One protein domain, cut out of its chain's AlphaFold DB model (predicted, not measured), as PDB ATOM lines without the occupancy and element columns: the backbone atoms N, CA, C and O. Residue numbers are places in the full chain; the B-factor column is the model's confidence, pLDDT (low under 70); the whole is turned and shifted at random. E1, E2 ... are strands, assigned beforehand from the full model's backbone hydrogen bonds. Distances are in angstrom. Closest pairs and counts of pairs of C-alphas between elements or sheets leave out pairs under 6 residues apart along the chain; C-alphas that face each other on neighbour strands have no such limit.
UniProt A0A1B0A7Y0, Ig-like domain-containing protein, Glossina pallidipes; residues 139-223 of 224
ATOM      1  N   LEU A 139     -38.382 -45.883   0.553       86.25
ATOM      2  CA  LEU A 139     -38.097 -44.510   0.943       86.25
ATOM      3  C   LEU A 139     -36.825 -44.486   1.788       86.25
ATOM      4  O   LEU A 139     -36.778 -45.082   2.863       86.25
ATOM      5  N   PHE A 140     -35.823 -43.767   1.301       87.31
ATOM      6  CA  PHE A 140     -34.547 -43.538   1.957       87.31
ATOM      7  C   PHE A 140     -34.406 -42.059   2.297       87.31
ATOM      8  O   PHE A 140     -34.696 -41.193   1.473       87.31
ATOM      9  N   THR A 141     -33.932 -41.768   3.498       86.31
ATOM     10  CA  THR A 141     -33.599 -40.420   3.960       86.31
ATOM     11  C   THR A 141     -32.213 -40.443   4.588       86.31
ATOM     12  O   THR A 141     -31.762 -41.488   5.057       86.31
ATOM     13  N   GLU A 142     -31.526 -39.302   4.590       87.50
ATOM     14  CA  GLU A 142     -30.214 -39.178   5.247       87.50
ATOM     15  C   GLU A 142     -30.337 -39.307   6.774       87.50
ATOM     16  O   GLU A 142     -29.488 -39.918   7.417       87.50
ATOM     17  N   LEU A 143     -31.431 -38.787   7.344       84.75
ATOM     18  CA  LEU A 143     -31.736 -38.826   8.772       84.75
ATOM     19  C   LEU A 143     -33.101 -39.477   9.013       84.75
ATOM     20  O   LEU A 143     -33.992 -39.453   8.165       84.75
ATOM     21  N   THR A 144     -33.295 -40.054  10.196       81.69
ATOM     22  CA  THR A 144     -34.600 -40.610  10.613       81.69
ATOM     23  C   THR A 144     -35.501 -39.574  11.292       81.69
ATOM     24  O   THR A 144     -36.703 -39.815  11.450       81.69
ATOM     25  N   ARG A 145     -34.911 -38.435  11.674       82.38
ATOM     26  CA  ARG A 145     -35.529 -37.276  12.313       82.38
ATOM     27  C   ARG A 145     -34.898 -36.013  11.732       82.38
ATOM     28  O   ARG A 145     -33.680 -35.971  11.607       82.38
ATOM     29  N   TYR A 146     -35.726 -35.023  11.422       81.31
ATOM     30  CA  TYR A 146     -35.292 -33.709  10.942       81.31
ATOM     31  C   TYR A 146     -35.902 -32.605  11.804       81.31
ATOM     32  O   TYR A 146     -37.074 -32.717  12.173       81.31
ATOM     33  N   GLU A 147     -35.130 -31.570  12.117       81.06
ATOM     34  CA  GLU A 147     -35.520 -30.390  12.896       81.06
ATOM     35  C   GLU A 147     -35.618 -29.125  12.016       81.06
ATOM     36  O   GLU A 147     -35.133 -29.115  10.881       81.06
ATOM     37  N   PRO A 148     -36.265 -28.045  12.500       79.81
ATOM     38  CA  PRO A 148     -36.269 -26.764  11.798       79.81
ATOM     39  C   PRO A 148     -34.850 -26.284  11.467       79.81
ATOM     40  O   PRO A 148     -33.971 -26.277  12.325       79.81
ATOM     41  N   GLY A 149     -34.630 -25.879  10.216       76.88
ATOM     42  CA  GLY A 149     -33.316 -25.521   9.677       76.88
ATOM     43  C   GLY A 149     -32.640 -26.634   8.869       76.88
ATOM     44  O   GLY A 149     -31.818 -26.319   8.003       76.88
ATOM     45  N   ASP A 150     -33.019 -27.901   9.076       82.94
ATOM     46  CA  ASP A 150     -32.457 -29.026   8.329       82.94
ATOM     47  C   ASP A 150     -32.922 -29.049   6.867       82.94
ATOM     48  O   ASP A 150     -33.991 -28.555   6.489       82.94
ATOM     49  N   ILE A 151     -32.125 -29.698   6.019       81.94
ATOM     50  CA  ILE A 151     -32.513 -30.017   4.646       81.94
ATOM     51  C   ILE A 151     -32.952 -31.481   4.605       81.94
ATOM     52  O   ILE A 151     -32.140 -32.400   4.694       81.94
ATOM     53  N   LEU A 152     -34.254 -31.703   4.435       83.06
ATOM     54  CA  LEU A 152     -34.816 -33.017   4.165       83.06
ATOM     55  C   LEU A 152     -34.441 -33.443   2.744       83.06
ATOM     56  O   LEU A 152     -34.966 -32.926   1.754       83.06
ATOM     57  N   ARG A 153     -33.562 -34.440   2.662       85.06
ATOM     58  CA  ARG A 153     -33.217 -35.137   1.427       85.06
ATOM     59  C   ARG A 153     -33.760 -36.555   1.474       85.06
ATOM     60  O   ARG A 153     -33.292 -37.391   2.246       85.06
ATOM     61  N   ALA A 154     -34.759 -36.805   0.637       85.19
ATOM     62  CA  ALA A 154     -35.438 -38.085   0.552       85.19
ATOM     63  C   ALA A 154     -35.349 -38.643  -0.871       85.19
ATOM     64  O   ALA A 154     -35.615 -37.949  -1.851       85.19
ATOM     65  N   ASN A 155     -34.992 -39.914  -0.986       85.44
ATOM     66  CA  ASN A 155     -34.987 -40.665  -2.230       85.44
ATOM     67  C   ASN A 155     -36.041 -41.764  -2.129       85.44
ATOM     68  O   ASN A 155     -36.040 -42.553  -1.188       85.44
ATOM     69  N   CYS A 156     -36.941 -41.807  -3.102       84.75
ATOM     70  CA  CYS A 156     -37.901 -42.880  -3.244       84.75
ATOM     71  C   CYS A 156     -37.603 -43.645  -4.531       84.75
ATOM     72  O   CYS A 156     -37.532 -43.048  -5.610       84.75
ATOM     73  N   SER A 157     -37.471 -44.966  -4.423       84.94
ATOM     74  CA  SER A 157     -37.263 -45.851  -5.568       84.94
ATOM     75  C   SER A 157     -38.294 -46.976  -5.606       84.94
ATOM     76  O   SER A 157     -38.704 -47.504  -4.571       84.94
ATOM     77  N   THR A 158     -38.726 -47.363  -6.806       85.00
ATOM     78  CA  THR A 158     -39.535 -48.572  -7.022       85.00
ATOM     79  C   THR A 158     -38.805 -49.568  -7.910       85.00
ATOM     80  O   THR A 158     -38.078 -49.149  -8.818       85.00
ATOM     81  N   PRO A 159     -39.060 -50.879  -7.724       84.75
ATOM     82  CA  PRO A 159     -38.712 -51.877  -8.727       84.75
ATOM     83  C   PRO A 159     -39.320 -51.545 -10.104       84.75
ATOM     84  O   PRO A 159     -40.248 -50.728 -10.179       84.75
ATOM     85  N   PRO A 160     -38.839 -52.199 -11.176       84.62
ATOM     86  CA  PRO A 160     -39.386 -52.018 -12.511       84.62
ATOM     87  C   PRO A 160     -40.891 -52.285 -12.560       84.62
ATOM     88  O   PRO A 160     -41.398 -53.216 -11.928       84.62
ATOM     89  N   SER A 161     -41.600 -51.475 -13.338       84.56
ATOM     90  CA  SER A 161     -43.009 -51.691 -13.654       84.56
ATOM     91  C   SER A 161     -43.315 -51.291 -15.086       84.56
ATOM     92  O   SER A 161     -42.584 -50.510 -15.704       84.56
ATOM     93  N   ARG A 162     -44.438 -51.802 -15.594       85.00
ATOM     94  CA  ARG A 162     -45.004 -51.414 -16.883       85.00
ATOM     95  C   ARG A 162     -46.513 -51.173 -16.761       85.00
ATOM     96  O   ARG A 162     -47.236 -52.113 -16.444       85.00
ATOM     97  N   PRO A 163     -47.023 -49.967 -17.059       82.88
ATOM     98  CA  PRO A 163     -46.265 -48.763 -17.402       82.88
ATOM     99  C   PRO A 163     -45.348 -48.307 -16.255       82.88
ATOM    100  O   PRO A 163     -45.440 -48.809 -15.129       82.88
ATOM    101  N   ARG A 164     -44.441 -47.371 -16.554       78.38
ATOM    102  CA  ARG A 164     -43.554 -46.777 -15.549       78.38
ATOM    103  C   ARG A 164     -44.380 -46.254 -14.367       78.38
ATOM    104  O   ARG A 164     -45.443 -45.665 -14.549       78.38
ATOM    105  N   ALA A 165     -43.903 -46.494 -13.156       78.75
ATOM    106  CA  ALA A 165     -44.516 -45.958 -11.953       78.75
ATOM    107  C   ALA A 165     -44.330 -44.430 -11.881       78.75
ATOM    108  O   ALA A 165     -43.334 -43.882 -12.344       78.75
ATOM    109  N   GLU A 166     -45.278 -43.726 -11.275       80.50
ATOM    110  CA  GLU A 166     -45.133 -42.325 -10.885       80.50
ATOM    111  C   GLU A 166     -45.015 -42.263  -9.361       80.50
ATOM    112  O   GLU A 166     -45.879 -42.767  -8.643       80.50
ATOM    113  N   LEU A 167     -43.934 -41.660  -8.862       80.00
ATOM    114  CA  LEU A 167     -43.684 -41.535  -7.429       80.00
ATOM    115  C   LEU A 167     -44.066 -40.149  -6.937       80.00
ATOM    116  O   LEU A 167     -43.682 -39.142  -7.527       80.00
ATOM    117  N   ARG A 168     -44.787 -40.101  -5.815       80.50
ATOM    118  CA  ARG A 168     -45.146 -38.851  -5.144       80.50
ATOM    119  C   ARG A 168     -44.815 -38.920  -3.666       80.50
ATOM    120  O   ARG A 168     -45.142 -39.896  -2.995       80.50
ATOM    121  N   PHE A 169     -44.193 -37.860  -3.171       81.81
ATOM    122  CA  PHE A 169     -43.931 -37.666  -1.752       81.81
ATOM    123  C   PHE A 169     -45.067 -36.873  -1.111       81.81
ATOM    124  O   PHE A 169     -45.626 -35.963  -1.722       81.81
ATOM    125  N   THR A 170     -45.379 -37.204   0.135       79.62
ATOM    126  CA  THR A 170     -46.373 -36.503   0.953       79.62
ATOM    127  C   THR A 170     -45.872 -36.395   2.383       79.62
ATOM    128  O   THR A 170     -45.312 -37.363   2.906       79.62
ATOM    129  N   ILE A 171     -46.127 -35.263   3.035       82.75
ATOM    130  CA  ILE A 171     -45.892 -35.092   4.475       82.75
ATOM    131  C   ILE A 171     -47.257 -34.886   5.130       82.75
ATOM    132  O   ILE A 171     -48.014 -34.019   4.703       82.75
ATOM    133  N   ASN A 172     -47.607 -35.713   6.118       79.62
ATOM    134  CA  ASN A 172     -48.946 -35.732   6.726       79.62
ATOM    135  C   ASN A 172     -50.077 -35.814   5.683       79.62
ATOM    136  O   ASN A 172     -51.077 -35.112   5.778       79.62
ATOM    137  N   ASN A 173     -49.908 -36.665   4.664       77.94
ATOM    138  CA  ASN A 173     -50.826 -36.829   3.526       77.94
ATOM    139  C   ASN A 173     -51.030 -35.585   2.638       77.94
ATOM    140  O   ASN A 173     -51.825 -35.649   1.702       77.94
ATOM    141  N   MET A 174     -50.311 -34.483   2.867       77.62
ATOM    142  CA  MET A 174     -50.385 -33.306   2.004       77.62
ATOM    143  C   MET A 174     -49.361 -33.407   0.862       77.62
ATOM    144  O   MET A 174     -48.171 -33.629   1.123       77.62
ATOM    145  N   PRO A 175     -49.794 -33.285  -0.407       71.81
ATOM    146  CA  PRO A 175     -48.892 -33.114  -1.540       71.81
ATOM    147  C   PRO A 175     -48.378 -31.667  -1.596       71.81
ATOM    148  O   PRO A 175     -49.090 -30.750  -1.203       71.81
ATOM    149  N   ASN A 176     -47.169 -31.461  -2.132       65.19
ATOM    150  CA  ASN A 176     -46.567 -30.133  -2.347       65.19
ATOM    151  C   ASN A 176     -46.440 -29.304  -1.059       65.19
ATOM    152  O   ASN A 176     -46.971 -28.203  -0.952       65.19
ATOM    153  N   VAL A 177     -45.759 -29.867  -0.061       65.50
ATOM    154  CA  VAL A 177     -45.580 -29.207   1.235       65.50
ATOM    155  C   VAL A 177     -44.644 -28.018   1.060       65.50
ATOM    156  O   VAL A 177     -43.458 -28.196   0.780       65.50
ATOM    157  N   ASP A 178     -45.194 -26.819   1.223       60.78
ATOM    158  CA  ASP A 178     -44.415 -25.592   1.296       60.78
ATOM    159  C   ASP A 178     -43.642 -25.550   2.613       60.78
ATOM    160  O   ASP A 178     -44.114 -26.021   3.653       60.78
ATOM    161  N   ALA A 179     -42.442 -24.977   2.591       57.22
ATOM    162  CA  ALA A 179     -41.565 -25.019   3.756       57.22
ATOM    163  C   ALA A 179     -42.133 -24.274   4.981       57.22
ATOM    164  O   ALA A 179     -41.778 -24.600   6.111       57.22
ATOM    165  N   SER A 180     -43.054 -23.332   4.762       57.38
ATOM    166  CA  SER A 180     -43.795 -22.594   5.795       57.38
ATOM    167  C   SER A 180     -44.800 -23.448   6.576       57.38
ATOM    168  O   SER A 180     -45.239 -23.052   7.651       57.38
ATOM    169  N   VAL A 181     -45.170 -24.629   6.069       59.28
ATOM    170  CA  VAL A 181     -46.120 -25.544   6.728       59.28
ATOM    171  C   VAL A 181     -45.429 -26.381   7.818       59.28
ATOM    172  O   VAL A 181     -46.089 -26.968   8.672       59.28
ATOM    173  N   LEU A 182     -44.094 -26.416   7.830       61.38
ATOM    174  CA  LEU A 182     -43.281 -27.265   8.702       61.38
ATOM    175  C   LEU A 182     -42.757 -26.519   9.938       61.38
ATOM    176  O   LEU A 182     -41.562 -26.530  10.213       61.38
ATOM    177  N   MET A 183     -43.646 -25.887  10.706       59.28
ATOM    178  CA  MET A 183     -43.246 -25.163  11.917       59.28
ATOM    179  C   MET A 183     -43.203 -26.079  13.151       59.28
ATOM    180  O   MET A 183     -44.161 -26.788  13.462       59.28
ATOM    181  N   GLY A 184     -42.085 -26.040  13.884       63.16
ATOM    182  CA  GLY A 184     -42.015 -26.438  15.298       63.16
ATOM    183  C   GLY A 184     -42.146 -27.928  15.653       63.16
ATOM    184  O   GLY A 184     -42.177 -28.245  16.840       63.16
ATOM    185  N   MET A 185     -42.197 -28.858  14.688       69.38
ATOM    186  CA  MET A 185     -42.224 -30.304  14.968       69.38
ATOM    187  C   MET A 185     -41.265 -31.099  14.075       69.38
ATOM    188  O   MET A 185     -41.200 -30.844  12.873       69.38
ATOM    189  N   PRO A 186     -40.572 -32.117  14.623       74.56
ATOM    190  CA  PRO A 186     -39.696 -32.963  13.828       74.56
ATOM    191  C   PRO A 186     -40.453 -33.798  12.787       74.56
ATOM    192  O   PRO A 186     -41.566 -34.267  13.036       74.56
ATOM    193  N   ILE A 187     -39.820 -34.044  11.639       75.12
ATOM    194  CA  ILE A 187     -40.337 -34.974  10.623       75.12
ATOM    195  C   ILE A 187     -39.781 -36.371  10.887       75.12
ATOM    196  O   ILE A 187     -38.571 -36.545  11.030       75.12
ATOM    197  N   PHE A 188     -40.657 -37.374  10.893       78.38
ATOM    198  CA  PHE A 188     -40.313 -38.784  11.004       78.38
ATOM    199  C   PHE A 188     -40.752 -39.577   9.778       78.38
ATOM    200  O   PHE A 188     -41.837 -39.402   9.218       78.38
ATOM    201  N   VAL A 189     -39.919 -40.538   9.401       76.62
ATOM    202  CA  VAL A 189     -40.211 -41.455   8.302       76.62
ATOM    203  C   VAL A 189     -41.163 -42.548   8.784       76.62
ATOM    204  O   VAL A 189     -40.857 -43.282   9.722       76.62
ATOM    205  N   GLY A 190     -42.336 -42.669   8.155       65.94
ATOM    206  CA  GLY A 190     -43.225 -43.824   8.328       65.94
ATOM    207  C   GLY A 190     -43.903 -44.010   9.699       65.94
ATOM    208  O   GLY A 190     -44.781 -44.870   9.782       65.94
ATOM    209  N   LYS A 191     -43.587 -43.214  10.732       70.88
ATOM    210  CA  LYS A 191     -44.145 -43.335  12.096       70.88
ATOM    211  C   LYS A 191     -45.460 -42.565  12.289       70.88
ATOM    212  O   LYS A 191     -45.616 -41.464  11.778       70.88
ATOM    213  N   LEU A 192     -46.380 -43.148  13.060       57.78
ATOM    214  CA  LEU A 192     -47.601 -42.505  13.562       57.78
ATOM    215  C   LEU A 192     -47.347 -42.030  14.998       57.78
ATOM    216  O   LEU A 192     -47.574 -42.763  15.954       57.78
ATOM    217  N   ILE A 193     -46.796 -40.833  15.129       67.25
ATOM    218  CA  ILE A 193     -46.545 -40.146  16.402       67.25
ATOM    219  C   ILE A 193     -47.063 -38.710  16.276       67.25
ATOM    220  O   ILE A 193     -47.400 -38.292  15.170       67.25
ATOM    221  N   ASN A 194     -47.117 -37.954  17.379       64.56
ATOM    222  CA  ASN A 194     -47.444 -36.519  17.375       64.56
ATOM    223  C   ASN A 194     -46.306 -35.710  16.711       64.56
ATOM    224  O   ASN A 194     -45.561 -35.004  17.386       64.56
ATOM    225  N   ALA A 195     -46.102 -35.916  15.411       73.88
ATOM    226  CA  ALA A 195     -45.043 -35.350  14.589       73.88
ATOM    227  C   ALA A 195     -45.419 -35.448  13.097       73.88
ATOM    228  O   ALA A 195     -46.369 -36.144  12.730       73.88
ATOM    229  N   TRP A 196     -44.658 -34.793  12.220       74.56
ATOM    230  CA  TRP A 196     -44.890 -34.864  10.776       74.56
ATOM    231  C   TRP A 196     -44.434 -36.218  10.211       74.56
ATOM    232  O   TRP A 196     -43.292 -36.626  10.410       74.56
ATOM    233  N   ARG A 197     -45.300 -36.922   9.480       81.94
ATOM    234  CA  ARG A 197     -45.019 -38.222   8.857       81.94
ATOM    235  C   ARG A 197     -44.700 -38.061   7.375       81.94
ATOM    236  O   ARG A 197     -45.579 -37.702   6.593       81.94
ATOM    237  N   LEU A 198     -43.478 -38.406   6.973       79.56
ATOM    238  CA  LEU A 198     -43.089 -38.497   5.562       79.56
ATOM    239  C   LEU A 198     -43.478 -39.864   4.981       79.56
ATOM    240  O   LEU A 198     -43.174 -40.913   5.562       79.56
ATOM    241  N   GLN A 199     -44.138 -39.844   3.825       80.88
ATOM    242  CA  GLN A 199     -44.580 -41.024   3.081       80.88
ATOM    243  C   GLN A 199     -44.325 -40.837   1.583       80.88
ATOM    244  O   GLN A 199     -44.297 -39.713   1.080       80.88
ATOM    245  N   ALA A 200     -44.173 -41.950   0.871       76.44
ATOM    246  CA  ALA A 200     -44.131 -41.967  -0.581       76.44
ATOM    247  C   ALA A 200     -45.162 -42.959  -1.119       76.44
ATOM    248  O   ALA A 200     -45.285 -44.075  -0.610       76.44
ATOM    249  N   ASN A 201     -45.892 -42.540  -2.146       74.81
ATOM    250  CA  ASN A 201     -46.936 -43.324  -2.791       74.81
ATOM    251  C   ASN A 201     -46.586 -43.566  -4.261       74.81
ATOM    252  O   ASN A 201     -45.896 -42.757  -4.889       74.81
ATOM    253  N   VAL A 202     -47.073 -44.689  -4.789       71.25
ATOM    254  CA  VAL A 202     -46.921 -45.064  -6.199       71.25
ATOM    255  C   VAL A 202     -48.254 -44.907  -6.902       71.25
ATOM    256  O   VAL A 202     -49.239 -45.517  -6.491       71.25
ATOM    257  N   ASN A 203     -48.249 -44.161  -7.996       70.00
ATOM    258  CA  ASN A 203     -49.346 -44.087  -8.946       70.00
ATOM    259  C   ASN A 203     -48.925 -44.762 -10.259       70.00
ATOM    260  O   ASN A 203     -47.739 -44.847 -10.578       70.00
ATOM    261  N   ALA A 204     -49.884 -45.261 -11.036       61.47
ATOM    262  CA  ALA A 204     -49.598 -45.771 -12.374       61.47
ATOM    263  C   ALA A 204     -49.463 -44.590 -13.349       61.47
ATOM    264  O   ALA A 204     -50.409 -43.813 -13.482       61.47
ATOM    265  N   ALA A 205     -48.331 -44.452 -14.049       62.25
ATOM    266  CA  ALA A 205     -48.231 -43.450 -15.108       62.25
ATOM    267  C   ALA A 205     -48.998 -43.940 -16.346       62.25
ATOM    268  O   ALA A 205     -48.844 -45.082 -16.775       62.25
ATOM    269  N   GLY A 206     -49.802 -43.074 -16.964       54.72
ATOM    270  CA  GLY A 206     -50.655 -43.424 -18.109       54.72
ATOM    271  C   GLY A 206     -49.928 -43.724 -19.430       54.72
ATOM    272  O   GLY A 206     -50.578 -43.745 -20.469       54.72
ATOM    273  N   ASN A 207     -48.604 -43.925 -19.437       57.81
ATOM    274  CA  ASN A 207     -47.825 -44.074 -20.668       57.81
ATOM    275  C   ASN A 207     -47.238 -45.491 -20.813       57.81
ATOM    276  O   ASN A 207     -46.407 -45.918 -20.018       57.81
ATOM    277  N   SER A 208     -47.645 -46.216 -21.860       53.94
ATOM    278  CA  SER A 208     -47.369 -47.646 -22.125       53.94
ATOM    279  C   SER A 208     -45.901 -48.016 -22.403       53.94
ATOM    280  O   SER A 208     -45.605 -49.168 -22.755       53.94
ATOM    281  N   ARG A 209     -44.989 -47.045 -22.312       55.38
ATOM    282  CA  ARG A 209     -43.562 -47.195 -22.608       55.38
ATOM    283  C   ARG A 209     -42.778 -47.394 -21.309       55.38
ATOM    284  O   ARG A 209     -42.918 -46.613 -20.377       55.38
ATOM    285  N   GLY A 210     -41.964 -48.447 -21.294       55.12
ATOM    286  CA  GLY A 210     -40.989 -48.725 -20.241       55.12
ATOM    287  C   GLY A 210     -41.333 -49.941 -19.381       55.12
ATOM    288  O   GLY A 210     -42.436 -50.054 -18.855       55.12
ATOM    289  N   ASN A 211     -40.369 -50.857 -19.271       59.91
ATOM    290  CA  ASN A 211     -40.154 -51.678 -18.080       59.91
ATOM    291  C   ASN A 211     -38.993 -51.006 -17.344       59.91
ATOM    292  O   ASN A 211     -37.832 -51.320 -17.602       59.91
ATOM    293  N   GLU A 212     -39.297 -49.970 -16.571       66.56
ATOM    294  CA  GLU A 212     -38.282 -49.032 -16.093       66.56
ATOM    295  C   GLU A 212     -38.336 -48.878 -14.580       66.56
ATOM    296  O   GLU A 212     -39.407 -48.787 -13.975       66.56
ATOM    297  N   ASN A 213     -37.149 -48.800 -13.979       63.97
ATOM    298  CA  ASN A 213     -37.000 -48.332 -12.611       63.97
ATOM    299  C   ASN A 213     -37.492 -46.888 -12.530       63.97
ATOM    300  O   ASN A 213     -37.155 -46.049 -13.371       63.97
ATOM    301  N   THR A 214     -38.244 -46.578 -11.481       69.50
ATOM    302  CA  THR A 214     -38.617 -45.195 -11.187       69.50
ATOM    303  C   THR A 214     -37.889 -44.768  -9.926       69.50
ATOM    304  O   THR A 214     -37.970 -45.429  -8.894       69.50
ATOM    305  N   ASN A 215     -37.143 -43.674 -10.034       74.50
ATOM    306  CA  ASN A 215     -36.472 -43.012  -8.924       74.50
ATOM    307  C   ASN A 215     -36.937 -41.552  -8.917       74.50
ATOM    308  O   ASN A 215     -37.041 -40.922  -9.974       74.50
ATOM    309  N   THR A 216     -37.270 -41.023  -7.748       71.88
ATOM    310  CA  THR A 216     -37.599 -39.611  -7.559       71.88
ATOM    311  C   THR A 216     -36.951 -39.131  -6.271       71.88
ATOM    312  O   THR A 216     -37.040 -39.788  -5.235       71.88
ATOM    313  N   ILE A 217     -36.290 -37.978  -6.344       73.19
ATOM    314  CA  ILE A 217     -35.620 -37.346  -5.209       73.19
ATOM    315  C   ILE A 217     -36.418 -36.103  -4.826       73.19
ATOM    316  O   ILE A 217     -36.719 -35.271  -5.680       73.19
ATOM    317  N   MET A 218     -36.740 -35.980  -3.543       71.44
ATOM    318  CA  MET A 218     -37.297 -34.778  -2.939       71.44
ATOM    319  C   MET A 218     -36.208 -34.084  -2.121       71.44
ATOM    320  O   MET A 218     -35.521 -34.713  -1.312       71.44
ATOM    321  N   LEU A 219     -36.079 -32.777  -2.333       69.25
ATOM    322  CA  LEU A 219     -35.257 -31.877  -1.533       69.25
ATOM    323  C   LEU A 219     -36.173 -30.802  -0.960       69.25
ATOM    324  O   LEU A 219     -36.820 -30.084  -1.720       69.25
ATOM    325  N   LEU A 220     -36.238 -30.704   0.364       68.38
ATOM    326  CA  LEU A 220     -37.060 -29.721   1.062       68.38
ATOM    327  C   LEU A 220     -36.260 -29.126   2.217       68.38
ATOM    328  O   LEU A 220     -35.776 -29.852   3.078       68.38
ATOM    329  N   ARG A 221     -36.115 -27.802   2.248       63.50
ATOM    330  CA  ARG A 221     -35.480 -27.109   3.373       63.50
ATOM    331  C   ARG A 221     -36.543 -26.783   4.412       63.50
ATOM    332  O   ARG A 221     -37.478 -26.060   4.087       63.50
ATOM    333  N   ILE A 222     -36.399 -27.291   5.630       63.03
ATOM    334  CA  ILE A 222     -37.348 -27.064   6.722       63.03
ATOM    335  C   ILE A 222     -37.101 -25.656   7.262       63.03
ATOM    336  O   ILE A 222     -36.001 -25.354   7.723       63.03
ATOM    337  N   GLN A 223     -38.092 -24.776   7.140       56.56
ATOM    338  CA  GLN A 223     -38.001 -23.407   7.653       56.56
ATOM    339  C   GLN A 223     -38.505 -23.342   9.098       56.56
ATOM    340  O   GLN A 223     -39.147 -24.274   9.583       56.56
TER     341      GLN A 223
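Overview. This is residues 139 to 223 of the 224 residues of the protein "Ig-like domain-containing protein" of Glossina pallidipes (UniProt A0A1B0A7Y0). The domain is an elongated sandwich of two small sheets face to face, with the long strands E2 and E6 in one and E3 and E5 in the other. The short strands E1 and E4 edge the two sheets, and residues 145 to 146 pair antiparallel with residues 187 to 188 of E4. The printed part has 85 residues, no named helix and six strands, E1 to E6 in chain order; the class is all strand. One sheet runs E1, E2, E6, antiparallel; the other runs E3, E5, E4, mixed. The whole is only just compact, close to loose, with a radius of gyration of the C-alphas of 14.0 A and spans of 43 by 22 by 21 A.

Along the chain. E2, residues 151 to 161, is 30.2 A long, and E6, residues 212 to 221, 29.5 A, ending at C-alpha 221 (-35.480, -27.109, 3.373). E1, residues 139 to 141, begins at C-alpha 139 (-38.097, -44.510, 0.943). E5, residues 196 to 204, is 26.0 A long, E3, residues 165 to 171, 19.7 A. E4 is residues 187 to 189.

Arrangement. E2 and E6 are antiparallel at 168 degrees, with N 154 and O 218 3.0 A apart. E1 and E2 form a hairpin, with N 140 and O 155 at 2.8 A. E3 and E5 are antiparallel, with N 168 and O 201 at 3.0 A. E5 and E4 are parallel, with N 188 and O 196 at 2.8 A. Between the sheets, the closest C-alphas of E3 and E6, Ala 165 and Thr 214, are 6.0 A apart. E4 and E6 are apart.

Size, cuts and confidence. The farthest C-alphas, Gly 184 and Ser 208, are 43.3 A apart. The printed part has no cut. The link from E3 to E4 is long. Mean pLDDT of the printed part is 73.5; residues 176 to 185 and 204 to 214 are among those under 70.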